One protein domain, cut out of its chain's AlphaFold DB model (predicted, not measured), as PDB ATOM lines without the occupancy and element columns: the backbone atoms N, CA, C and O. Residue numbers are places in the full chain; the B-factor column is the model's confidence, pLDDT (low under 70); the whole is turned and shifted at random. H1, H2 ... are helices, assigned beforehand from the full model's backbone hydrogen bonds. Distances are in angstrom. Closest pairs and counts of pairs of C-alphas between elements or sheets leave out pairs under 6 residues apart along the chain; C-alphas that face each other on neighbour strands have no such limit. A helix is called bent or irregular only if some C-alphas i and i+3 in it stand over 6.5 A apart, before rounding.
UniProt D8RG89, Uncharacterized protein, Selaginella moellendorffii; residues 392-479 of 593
ATOM      1  N   PHE A 392      45.087  38.826  12.601       89.31
ATOM      2  CA  PHE A 392      43.890  38.078  12.212       89.31
ATOM      3  C   PHE A 392      42.992  37.739  13.406       89.31
ATOM      4  O   PHE A 392      41.792  38.024  13.407       89.31
ATOM      5  N   PHE A 393      43.570  37.163  14.462       90.19
ATOM      6  CA  PHE A 393      42.810  36.737  15.636       90.19
ATOM      7  C   PHE A 393      42.411  37.888  16.564       90.19
ATOM      8  O   PHE A 393      41.456  37.738  17.326       90.19
ATOM      9  N   GLU A 394      43.080  39.040  16.477       86.19
ATOM     10  CA  GLU A 394      42.642  40.259  17.169       86.19
ATOM     11  C   GLU A 394      41.331  40.782  16.571       86.19
ATOM     12  O   GLU A 394      40.428  41.194  17.301       86.19
ATOM     13  N   ASN A 395      41.199  40.690  15.244       85.62
ATOM     14  CA  ASN A 395      39.999  41.087  14.510       85.62
ATOM     15  C   ASN A 395      38.896  40.012  14.531       85.62
ATOM     16  O   ASN A 395      37.715  40.337  14.379       85.62
ATOM     17  N   HIS A 396      39.254  38.741  14.751       88.81
ATOM     18  CA  HIS A 396      38.333  37.595  14.731       88.81
ATOM     19  C   HIS A 396      38.458  36.677  15.970       88.81
ATOM     20  O   HIS A 396      38.741  35.479  15.842       88.81
ATOM     21  N   PRO A 397      38.187  37.185  17.189       87.38
ATOM     22  CA  PRO A 397      38.364  36.432  18.434       87.38
ATOM     23  C   PRO A 397      37.430  35.216  18.555       87.38
ATOM     24  O   PRO A 397      37.759  34.239  19.231       87.38
ATOM     25  N   GLN A 398      36.278  35.235  17.877       88.25
ATOM     26  CA  GLN A 398      35.337  34.112  17.846       88.25
ATOM     27  C   GLN A 398      35.918  32.895  17.110       88.25
ATOM     28  O   GLN A 398      35.704  31.767  17.552       88.25
ATOM     29  N   LEU A 399      36.682  33.107  16.029       89.25
ATOM     30  CA  LEU A 399      37.321  32.018  15.280       89.25
ATOM     31  C   LEU A 399      38.451  31.383  16.090       89.25
ATOM     32  O   LEU A 399      38.528  30.157  16.165       89.25
ATOM     33  N   LEU A 400      39.268  32.198  16.772       89.75
ATOM     34  CA  LEU A 400      40.300  31.691  17.681       89.75
ATOM     35  C   LEU A 400      39.685  30.835  18.794       89.75
ATOM     36  O   LEU A 400      40.168  29.738  19.079       89.75
ATOM     37  N   PHE A 401      38.589  31.311  19.394       89.31
ATOM     38  CA  PHE A 401      37.867  30.571  20.425       89.31
ATOM     39  C   PHE A 401      37.361  29.219  19.904       89.31
ATOM     40  O   PHE A 401      37.585  28.199  20.553       89.31
ATOM     41  N   GLN A 402      36.736  29.186  18.723       88.06
ATOM     42  CA  GLN A 402      36.237  27.946  18.116       88.06
ATOM     43  C   GLN A 402      37.371  26.970  17.765       88.06
ATOM     44  O   GLN A 402      37.258  25.777  18.038       88.06
ATOM     45  N   MET A 403      38.502  27.452  17.240       88.25
ATOM     46  CA  MET A 403      39.682  26.612  16.987       88.25
ATOM     47  C   MET A 403      40.211  25.983  18.281       88.25
ATOM     48  O   MET A 403      40.406  24.768  18.356       88.25
ATOM     49  N   LYS A 404      40.375  26.783  19.339       89.00
ATOM     50  CA  LYS A 404      40.809  26.297  20.658       89.00
ATOM     51  C   LYS A 404      39.781  25.356  21.304       89.00
ATOM     52  O   LYS A 404      40.173  24.419  21.992       89.00
ATOM     53  N   GLN A 405      38.485  25.549  21.044       87.44
ATOM     54  CA  GLN A 405      37.409  24.650  21.474       87.44
ATOM     55  C   GLN A 405      37.505  23.270  20.800       87.44
ATOM     56  O   GLN A 405      37.348  22.251  21.478       87.44
ATOM     57  N   VAL A 406      37.818  23.222  19.499       86.25
ATOM     58  CA  VAL A 406      38.071  21.963  18.775       86.25
ATOM     59  C   VAL A 406      39.302  21.249  19.340       86.25
ATOM     60  O   VAL A 406      39.235  20.051  19.608       86.25
ATOM     61  N   ALA A 407      40.397  21.973  19.604       85.94
ATOM     62  CA  ALA A 407      41.596  21.402  20.229       85.94
ATOM     63  C   ALA A 407      41.308  20.829  21.628       85.94
ATOM     64  O   ALA A 407      41.727  19.720  21.953       85.94
ATOM     65  N   PHE A 408      40.554  21.570  22.443       86.56
ATOM     66  CA  PHE A 408      40.120  21.137  23.768       86.56
ATOM     67  C   PHE A 408      39.325  19.827  23.705       86.56
ATOM     68  O   PHE A 408      39.578  18.913  24.486       86.56
ATOM     69  N   CYS A 409      38.407  19.698  22.748       83.81
ATOM     70  CA  CYS A 409      37.579  18.498  22.642       83.81
ATOM     71  C   CYS A 409      38.317  17.309  22.037       83.81
ATOM     72  O   CYS A 409      38.106  16.194  22.501       83.81
ATOM     73  N   ALA A 410      39.253  17.536  21.114       84.50
ATOM     74  CA  ALA A 410      40.156  16.488  20.647       84.50
ATOM     75  C   ALA A 410      40.989  15.885  21.800       84.50
ATOM     76  O   ALA A 410      41.207  14.677  21.838       84.50
ATOM     77  N   LEU A 411      41.407  16.699  22.779       84.56
ATOM     78  CA  LEU A 411      42.118  16.213  23.973       84.56
ATOM     79  C   LEU A 411      41.210  15.446  24.942       84.56
ATOM     80  O   LEU A 411      41.656  14.469  25.540       84.56
ATOM     81  N   ILE A 412      39.943  15.849  25.080       84.25
ATOM     82  CA  ILE A 412      38.951  15.094  25.864       84.25
ATOM     83  C   ILE A 412      38.668  13.737  25.215       84.25
ATOM     84  O   ILE A 412      38.657  12.733  25.922       84.25
ATOM     85  N   GLU A 413      38.488  13.693  23.890       82.44
ATOM     86  CA  GLU A 413      38.329  12.448  23.123       82.44
ATOM     87  C   GLU A 413      39.540  11.515  23.300       82.44
ATOM     88  O   GLU A 413      39.375  10.303  23.407       82.44
ATOM     89  N   ALA A 414      40.750  12.077  23.397       82.75
ATOM     90  CA  ALA A 414      41.984  11.337  23.660       82.75
ATOM     91  C   ALA A 414      42.195  10.952  25.143       82.75
ATOM     92  O   ALA A 414      43.157  10.250  25.458       82.75
ATOM     93  N   GLY A 415      41.330  11.400  26.061       81.44
ATOM     94  CA  GLY A 415      41.415  11.118  27.499       81.44
ATOM     95  C   GLY A 415      42.412  11.982  28.289       81.44
ATOM     96  O   GLY A 415      42.621  11.739  29.479       81.44
ATOM     97  N   ASP A 416      43.015  13.007  27.679       86.31
ATOM     98  CA  ASP A 416      43.953  13.916  28.352       86.31
ATOM     99  C   ASP A 416      43.234  15.149  28.924       86.31
ATOM    100  O   ASP A 416      43.273  16.267  28.396       86.31
ATOM    101  N   HIS A 417      42.572  14.946  30.063       85.69
ATOM    102  CA  HIS A 417      41.852  16.011  30.767       85.69
ATOM    103  C   HIS A 417      42.774  17.098  31.337       85.69
ATOM    104  O   HIS A 417      42.335  18.231  31.551       85.69
ATOM    105  N   SER A 418      44.044  16.773  31.594       85.88
ATOM    106  CA  SER A 418      44.997  17.697  32.208       85.88
ATOM    107  C   SER A 418      45.357  18.838  31.258       85.88
ATOM    108  O   SER A 418      45.225  20.011  31.618       85.88
ATOM    109  N   ARG A 419      45.689  18.501  30.007       84.12
ATOM    110  CA  ARG A 419      45.989  19.475  28.954       84.12
ATOM    111  C   ARG A 419      44.743  20.198  28.459       84.12
ATOM    112  O   ARG A 419      44.808  21.385  28.151       84.12
ATOM    113  N   ALA A 420      43.588  19.531  28.448       85.06
ATOM    114  CA  ALA A 420      42.320  20.194  28.156       85.06
ATOM    115  C   ALA A 420      42.040  21.327  29.168       85.06
ATOM    116  O   ALA A 420      41.767  22.466  28.786       85.06
ATOM    117  N   LEU A 421      42.183  21.062  30.471       85.12
ATOM    118  CA  LEU A 421      42.018  22.086  31.510       85.12
ATOM    119  C   LEU A 421      43.039  23.226  31.403       85.12
ATOM    120  O   LEU A 421      42.710  24.369  31.730       85.12
ATOM    121  N   GLU A 422      44.255  22.936  30.942       88.25
ATOM    122  CA  GLU A 422      45.269  23.952  30.663       88.25
ATOM    123  C   GLU A 422      44.815  24.904  29.547       88.25
ATOM    124  O   GLU A 422      44.784  26.114  29.772       88.25
ATOM    125  N   ILE A 423      44.335  24.385  28.408       85.19
ATOM    126  CA  ILE A 423      43.773  25.201  27.312       85.19
ATOM    127  C   ILE A 423      42.589  26.046  27.802       85.19
ATOM    128  O   ILE A 423      42.479  27.230  27.476       85.19
ATOM    129  N   ALA A 424      41.712  25.474  28.630       86.75
ATOM    130  CA  ALA A 424      40.580  26.213  29.182       86.75
ATOM    131  C   ALA A 424      41.014  27.393  30.069       86.75
ATOM    132  O   ALA A 424      40.372  28.443  30.054       86.75
ATOM    133  N   ARG A 425      42.101  27.241  30.835       85.94
ATOM    134  CA  ARG A 425      42.614  28.277  31.746       85.94
ATOM    135  C   ARG A 425      43.480  29.321  31.052       85.94
ATOM    136  O   ARG A 425      43.369  30.493  31.396       85.94
ATOM    137  N   VAL A 426      44.350  28.898  30.139       88.38
ATOM    138  CA  VAL A 426      45.358  29.757  29.504       88.38
ATOM    139  C   VAL A 426      44.788  30.476  28.286       88.38
ATOM    140  O   VAL A 426      45.030  31.669  28.128       88.38
ATOM    141  N   ASP A 427      43.983  29.793  27.471       85.50
ATOM    142  CA  ASP A 427      43.487  30.345  26.208       85.50
ATOM    143  C   ASP A 427      42.021  30.792  26.320       85.50
ATOM    144  O   ASP A 427      41.695  31.972  26.177       85.50
ATOM    145  N   LEU A 428      41.110  29.853  26.605       86.25
ATOM    146  CA  LEU A 428      39.667  30.105  26.488       86.25
ATOM    147  C   LEU A 428      39.130  31.049  27.580       86.25
ATOM    148  O   LEU A 428      38.286  31.901  27.301       86.25
ATOM    149  N   GLY A 429      39.613  30.915  28.818       84.81
ATOM    150  CA  GLY A 429      39.216  31.751  29.953       84.81
ATOM    151  C   GLY A 429      39.519  33.238  29.732       84.81
ATOM    152  O   GLY A 429      38.599  34.056  29.815       84.81
ATOM    153  N   PRO A 430      40.770  33.609  29.400       87.75
ATOM    154  CA  PRO A 430      41.128  34.987  29.079       87.75
ATOM    155  C   PRO A 430      40.391  35.541  27.853       87.75
ATOM    156  O   PRO A 430      39.994  36.706  27.871       87.75
ATOM    157  N   LEU A 431      40.144  34.726  26.819       85.75
ATOM    158  CA  LEU A 431      39.349  35.137  25.653       85.75
ATOM    159  C   LEU A 431      37.901  35.476  26.035       85.75
ATOM    160  O   LEU A 431      37.379  36.510  25.621       85.75
ATOM    161  N   ALA A 432      37.270  34.661  26.882       85.31
ATOM    162  CA  ALA A 432      35.911  34.919  27.355       85.31
ATOM    163  C   ALA A 432      35.822  36.071  28.369       85.31
ATOM    164  O   ALA A 432      34.789  36.728  28.469       85.31
ATOM    165  N   ALA A 433      36.901  36.355  29.103       85.00
ATOM    166  CA  ALA A 433      36.982  37.539  29.954       85.00
ATOM    167  C   ALA A 433      37.058  38.836  29.131       85.00
ATOM    168  O   ALA A 433      36.510  39.856  29.545       85.00
ATOM    169  N   LYS A 434      37.714  38.796  27.961       84.25
ATOM    170  CA  LYS A 434      37.811  39.932  27.031       84.25
ATOM    171  C   LYS A 434      36.536  40.142  26.205       84.25
ATOM    172  O   LYS A 434      36.190  41.286  25.927       84.25
ATOM    173  N   HIS A 435      35.825  39.071  25.848       84.25
ATOM    174  CA  HIS A 435      34.606  39.135  25.036       84.25
ATOM    175  C   HIS A 435      33.431  38.460  25.750       84.25
ATOM    176  O   HIS A 435      33.346  37.232  25.810       84.25
ATOM    177  N   ALA A 436      32.494  39.270  26.253       82.38
ATOM    178  CA  ALA A 436      31.353  38.804  27.048       82.38
ATOM    179  C   ALA A 436      30.485  37.753  26.325       82.38
ATOM    180  O   ALA A 436      29.950  36.845  26.966       82.38
ATOM    181  N   ASP A 437      30.414  37.824  24.995       84.81
ATOM    182  CA  ASP A 437      29.633  36.914  24.147       84.81
ATOM    183  C   ASP A 437      30.166  35.466  24.165       84.81
ATOM    184  O   ASP A 437      29.423  34.520  23.903       84.81
ATOM    185  N   LEU A 438      31.438  35.267  24.534       85.12
ATOM    186  CA  LEU A 438      32.100  33.957  24.587       85.12
ATOM    187  C   LEU A 438      31.938  33.243  25.943       85.12
ATOM    188  O   LEU A 438      32.251  32.057  26.059       85.12
ATOM    189  N   LEU A 439      31.398  33.910  26.972       82.06
ATOM    190  CA  LEU A 439      31.213  33.318  28.306       82.06
ATOM    191  C   LEU A 439      30.211  32.161  28.316       82.06
ATOM    192  O   LEU A 439      30.387  31.195  29.062       82.06
ATOM    193  N   LYS A 440      29.146  32.257  27.512       84.88
ATOM    194  CA  LYS A 440      28.155  31.182  27.388       84.88
ATOM    195  C   LYS A 440      28.758  29.956  26.673       84.88
ATOM    196  O   LYS A 440      28.741  28.889  27.290       84.88
ATOM    197  N   PRO A 441      29.390  30.099  25.488       82.12
ATOM    198  CA  PRO A 441      30.160  29.024  24.859       82.12
ATOM    199  C   PRO A 441      31.213  28.395  25.779       82.12
ATOM    200  O   PRO A 441      31.326  27.173  25.833       82.12
ATOM    201  N   LEU A 442      31.956  29.191  26.559       83.94
ATOM    202  CA  LEU A 442      32.970  28.675  27.485       83.94
ATOM    203  C   LEU A 442      32.372  27.754  28.549       83.94
ATOM    204  O   LEU A 442      32.891  26.662  28.776       83.94
ATOM    205  N   LYS A 443      31.276  28.173  29.193       83.25
ATOM    206  CA  LYS A 443      30.607  27.361  30.220       83.25
ATOM    207  C   LYS A 443      30.150  26.025  29.653       83.25
ATOM    208  O   LYS A 443      30.389  25.002  30.281       83.25
ATOM    209  N   GLU A 444      29.542  26.038  28.471       81.62
ATOM    210  CA  GLU A 444      29.098  24.826  27.774       81.62
ATOM    211  C   GLU A 444      30.281  23.919  27.404       81.62
ATOM    212  O   GLU A 444      30.210  22.707  27.595       81.62
ATOM    213  N   THR A 445      31.397  24.509  26.965       81.38
ATOM    214  CA  THR A 445      32.630  23.781  26.633       81.38
ATOM    215  C   THR A 445      33.227  23.103  27.862       81.38
ATOM    216  O   THR A 445      33.521  21.917  27.821       81.38
ATOM    217  N   VAL A 446      33.355  23.805  28.990       82.12
ATOM    218  CA  VAL A 446      33.889  23.223  30.235       82.12
ATOM    219  C   VAL A 446      32.937  22.171  30.812       82.12
ATOM    220  O   VAL A 446      33.394  21.191  31.392       82.12
ATOM    221  N   LEU A 447      31.624  22.322  30.606       81.38
ATOM    222  CA  LEU A 447      30.626  21.339  31.037       81.38
ATOM    223  C   LEU A 447      30.822  19.967  30.368       81.38
ATOM    224  O   LEU A 447      30.429  18.956  30.944       81.38
ATOM    225  N   SER A 448      31.459  19.918  29.191       76.50
ATOM    226  CA  SER A 448      31.785  18.657  28.508       76.50
ATOM    227  C   SER A 448      32.781  17.783  29.283       76.50
ATOM    228  O   SER A 448      32.724  16.568  29.153       76.50
ATOM    229  N   LEU A 449      33.604  18.355  30.176       74.38
ATOM    230  CA  LEU A 449      34.474  17.582  31.079       74.38
ATOM    231  C   LEU A 449      33.693  16.783  32.132       74.38
ATOM    232  O   LEU A 449      34.231  15.843  32.706       74.38
ATOM    233  N   ALA A 450      32.457  17.192  32.429       71.06
ATOM    234  CA  ALA A 450      31.603  16.549  33.423       71.06
ATOM    235  C   ALA A 450      30.612  15.544  32.806       71.06
ATOM    236  O   ALA A 450      29.895  14.872  33.547       71.06
ATOM    237  N   ARG A 451      30.541  15.456  31.469       72.06
ATOM    238  CA  ARG A 451      29.679  14.510  30.744       72.06
ATOM    239  C   ARG A 451      30.444  13.224  30.419       72.06
ATOM    240  O   ARG A 451      31.666  13.233  30.301       72.06
ATOM    241  N   ASN A 452      29.721  12.110  30.301       58.28
ATOM    242  CA  ASN A 452      30.313  10.804  29.997       58.28
ATOM    243  C   ASN A 452      31.002  10.812  28.615       58.28
ATOM    244  O   ASN A 452      30.491  11.456  27.694       58.28
ATOM    245  N   PRO A 453      32.114  10.071  28.434       50.88
ATOM    246  CA  PRO A 453      32.797   9.960  27.147       50.88
ATOM    247  C   PRO A 453      31.864   9.280  26.132       50.88
ATOM    248  O   PRO A 453      31.623   8.077  26.211       50.88
ATOM    249  N   GLY A 454      31.281  10.066  25.223       49.56
ATOM    250  CA  GLY A 454      30.333   9.589  24.206       49.56
ATOM    251  C   GLY A 454      29.201  10.565  23.871       49.56
ATOM    252  O   GLY A 454      28.632  10.479  22.788       49.56
ATOM    253  N   GLU A 455      28.895  11.533  24.742       51.25
ATOM    254  CA  GLU A 455      27.980  12.631  24.402       51.25
ATOM    255  C   GLU A 455      28.762  13.764  23.725       51.25
ATOM    256  O   GLU A 455      29.505  14.499  24.377       51.25
ATOM    257  N   ALA A 456      28.605  13.895  22.403       51.88
ATOM    258  CA  ALA A 456      29.228  14.962  21.625       51.88
ATOM    259  C   ALA A 456      28.939  16.342  22.246       51.88
ATOM    260  O   ALA A 456      27.841  16.617  22.737       51.88
ATOM    261  N   CYS A 457      29.936  17.226  22.217       53.88
ATOM    262  CA  CYS A 457      29.814  18.585  22.724       53.88
ATOM    263  C   CYS A 457      28.704  19.312  21.939       53.88
ATOM    264  O   CYS A 457      28.893  19.692  20.786       53.88
ATOM    265  N   SER A 458      27.533  19.473  22.557       51.41
ATOM    266  CA  SER A 458      26.241  19.632  21.869       51.41
ATOM    267  C   SER A 458      26.074  20.880  20.987       51.41
ATOM    268  O   SER A 458      25.069  20.978  20.296       51.41
ATOM    269  N   ASN A 459      27.041  21.805  20.978       56.34
ATOM    270  CA  ASN A 459      26.971  23.088  20.267       56.34
ATOM    271  C   ASN A 459      28.240  23.423  19.455       56.34
ATOM    272  O   ASN A 459      28.470  24.592  19.144       56.34
ATOM    273  N   GLN A 460      29.100  22.450  19.142       64.69
ATOM    274  CA  GLN A 460      30.280  22.737  18.321       64.69
ATOM    275  C   GLN A 460      29.915  22.983  16.866       64.69
ATOM    276  O   GLN A 460      29.159  22.223  16.260       64.69
ATOM    277  N   THR A 461      30.514  24.023  16.286       68.31
ATOM    278  CA  THR A 461      30.576  24.148  14.836       68.31
ATOM    279  C   THR A 461      31.303  22.921  14.278       68.31
ATOM    280  O   THR A 461      32.384  22.582  14.769       68.31
ATOM    281  N   PRO A 462      30.736  22.229  13.271       81.62
ATOM    282  CA  PRO A 462      31.419  21.119  12.620       81.62
ATOM    283  C   PRO A 462      32.821  21.547  12.181       81.62
ATOM    284  O   PRO A 462      32.982  22.637  11.630       81.62
ATOM    285  N   VAL A 463      33.828  20.694  12.391       82.38
ATOM    286  CA  VAL A 463      35.237  21.016  12.080       82.38
ATOM    287  C   VAL A 463      35.392  21.479  10.628       82.38
ATOM    288  O   VAL A 463      36.086  22.456  10.366       82.38
ATOM    289  N   ALA A 464      34.667  20.854   9.696       78.00
ATOM    290  CA  ALA A 464      34.638  21.255   8.291       78.00
ATOM    291  C   ALA A 464      34.079  22.677   8.075       78.00
ATOM    292  O   ALA A 464      34.626  23.443   7.283       78.00
ATOM    293  N   ALA A 465      33.028  23.057   8.809       79.25
ATOM    294  CA  ALA A 465      32.437  24.393   8.740       79.25
ATOM    295  C   ALA A 465      33.364  25.457   9.352       79.25
ATOM    296  O   ALA A 465      33.500  26.546   8.796       79.25
ATOM    297  N   LEU A 466      34.051  25.130  10.453       85.81
ATOM    298  CA  LEU A 466      35.079  25.993  11.037       85.81
ATOM    299  C   LEU A 466      36.249  26.190  10.067       85.81
ATOM    300  O   LEU A 466      36.659  27.323   9.827       85.81
ATOM    301  N   ALA A 467      36.758  25.107   9.480       82.25
ATOM    302  CA  ALA A 467      37.864  25.157   8.532       82.25
ATOM    303  C   ALA A 467      37.517  26.017   7.302       82.25
ATOM    304  O   ALA A 467      38.328  26.837   6.874       82.25
ATOM    305  N   ALA A 468      36.288  25.898   6.787       80.94
ATOM    306  CA  ALA A 468      35.780  26.753   5.717       80.94
ATOM    307  C   ALA A 468      35.647  28.226   6.153       80.94
ATOM    308  O   ALA A 468      36.051  29.122   5.416       80.94
ATOM    309  N   SER A 469      35.132  28.492   7.358       84.81
ATOM    310  CA  SER A 469      34.974  29.855   7.886       84.81
ATOM    311  C   SER A 469      36.319  30.559   8.103       84.81
ATOM    312  O   SER A 469      36.477  31.716   7.702       84.81
ATOM    313  N   VAL A 470      37.314  29.851   8.651       85.56
ATOM    314  CA  VAL A 470      38.687  30.357   8.798       85.56
ATOM    315  C   VAL A 470      39.305  30.612   7.428       85.56
ATOM    316  O   VAL A 470      39.812  31.706   7.204       85.56
ATOM    317  N   GLN A 471      39.201  29.667   6.485       84.94
ATOM    318  CA  GLN A 471      39.743  29.847   5.136       84.94
ATOM    319  C   GLN A 471      39.128  31.064   4.432       84.94
ATOM    320  O   GLN A 471      39.862  31.857   3.849       84.94
ATOM    321  N   MET A 472      37.806  31.238   4.492       81.88
ATOM    322  CA  MET A 472      37.106  32.358   3.853       81.88
ATOM    323  C   MET A 472      37.502  33.706   4.455       81.88
ATOM    324  O   MET A 472      37.822  34.644   3.724       81.88
ATOM    325  N   THR A 473      37.524  33.797   5.785       82.88
ATOM    326  CA  THR A 473      37.861  35.038   6.500       82.88
ATOM    327  C   THR A 473      39.334  35.399   6.301       82.88
ATOM    328  O   THR A 473      39.662  36.547   6.006       82.88
ATOM    329  N   LEU A 474      40.224  34.404   6.361       84.38
ATOM    330  CA  LEU A 474      41.647  34.574   6.079       84.38
ATOM    331  C   LEU A 474      41.870  34.991   4.624       84.38
ATOM    332  O   LEU A 474      42.620  35.923   4.348       84.38
ATOM    333  N   SER A 475      41.164  34.372   3.681       80.25
ATOM    334  CA  SER A 475      41.260  34.734   2.264       80.25
ATOM    335  C   SER A 475      40.820  36.174   2.007       80.25
ATOM    336  O   SER A 475      41.480  36.882   1.245       80.25
ATOM    337  N   ALA A 476      39.776  36.644   2.699       80.31
ATOM    338  CA  ALA A 476      39.353  38.039   2.651       80.31
ATOM    339  C   ALA A 476      40.428  38.990   3.212       80.31
ATOM    340  O   ALA A 476      40.742  39.989   2.567       80.31
ATOM    341  N   SER A 477      41.042  38.654   4.356       80.31
ATOM    342  CA  SER A 477      42.123  39.458   4.959       80.31
ATOM    343  C   SER A 477      43.375  39.541   4.073       80.31
ATOM    344  O   SER A 477      44.002  40.593   3.960       80.31
ATOM    345  N   LEU A 478      43.694  38.459   3.355       77.94
ATOM    346  CA  LEU A 478      44.859  38.364   2.472       77.94
ATOM    347  C   LEU A 478      44.626  38.972   1.077       77.94
ATOM    348  O   LEU A 478      45.572  39.050   0.283       77.94
ATOM    349  N   GLY A 479      43.395  39.403   0.775       69.88
ATOM    350  CA  GLY A 479      43.000  39.939  -0.529       69.88
ATOM    351  C   GLY A 479      42.963  38.887  -1.642       69.88
ATOM    352  O   GLY A 479      43.105  39.233  -2.817       69.88
TER     353      GLY A 479
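What this domain is: This is residues 392 to 479 of the 593 residues of an uncharacterized protein of Selaginella moellendorffii (UniProt D8RG89). Three helices, H2, H3 and H4, make an up-and-down bundle, each running against the one before it, and a fourth long helix, H5, packs on the first half of H2, on the side away from H3 and H4. The short H1 sits at the beginning of H2. The printed part has 88 residues with five named helices, H1 to H5 in chain order, and no named strand: all helix. It is compact, with a radius of gyration of the C-alphas of 13.3 A, yet elongated, spanning 44 by 27 by 20 A.

How they stand to each other: Begin at H1, residues 392 to 395, close but not clearly touching H2, residues 397 to 413; their closest C-alphas, Phe 393 and Leu 400, are 6.0 A apart. H2 is the hub. It forms a hairpin with H3, residues 417 to 434, at a shallow tilt of 15 degrees; the closest C-alphas, Phe 408 and Ala 420, are 5.0 A apart. H3 forms a hairpin with H4, residues 436 to 450, closest at the C-alphas of Ala 432 and Leu 438, 4.8 A. H4 touches H2 and runs the same way, at a shallow tilt of 2 degrees, closest at the C-alphas of Gln 405 and Thr 445, 7.1 A. H5, residues 463 to 477, touches residues 399 to 406 of H2 alone, opposite ways at a shallow tilt of 28 degrees; the closest C-alphas, Leu 399 and Val 470, are 6.8 A apart. H5 is apart from H3 and H4. Every O i to N i+4 pair is within hydrogen-bond range in H2 and H5, 11 of 14 in H3 and 7 of 11 in H4; H1 is too short for such a pair.

Where its parts are: Find C-alpha 392 at (43.890, 38.078, 12.212), where H1 begins. H2 starts at C-alpha 397 and runs 24.4 A; H3 runs 24.5 A with a kink of 30 degrees near residue 424, and H4 23.2 A. H4 is only just irregular: C-alphas 437 and 440 are 6.7 A apart. H5 runs 20.9 A to C-alpha 477 at (42.123, 39.458, 4.959).

The domain as a whole: Look at Asn 452 and Gly 479 for the two C-alphas farthest apart, 44.1 A. The printed part has no cut. The link from H4 to H5, residues 451 to 462, is long, and the model's pLDDT is under 70 at residues 452 to 461 and at 479.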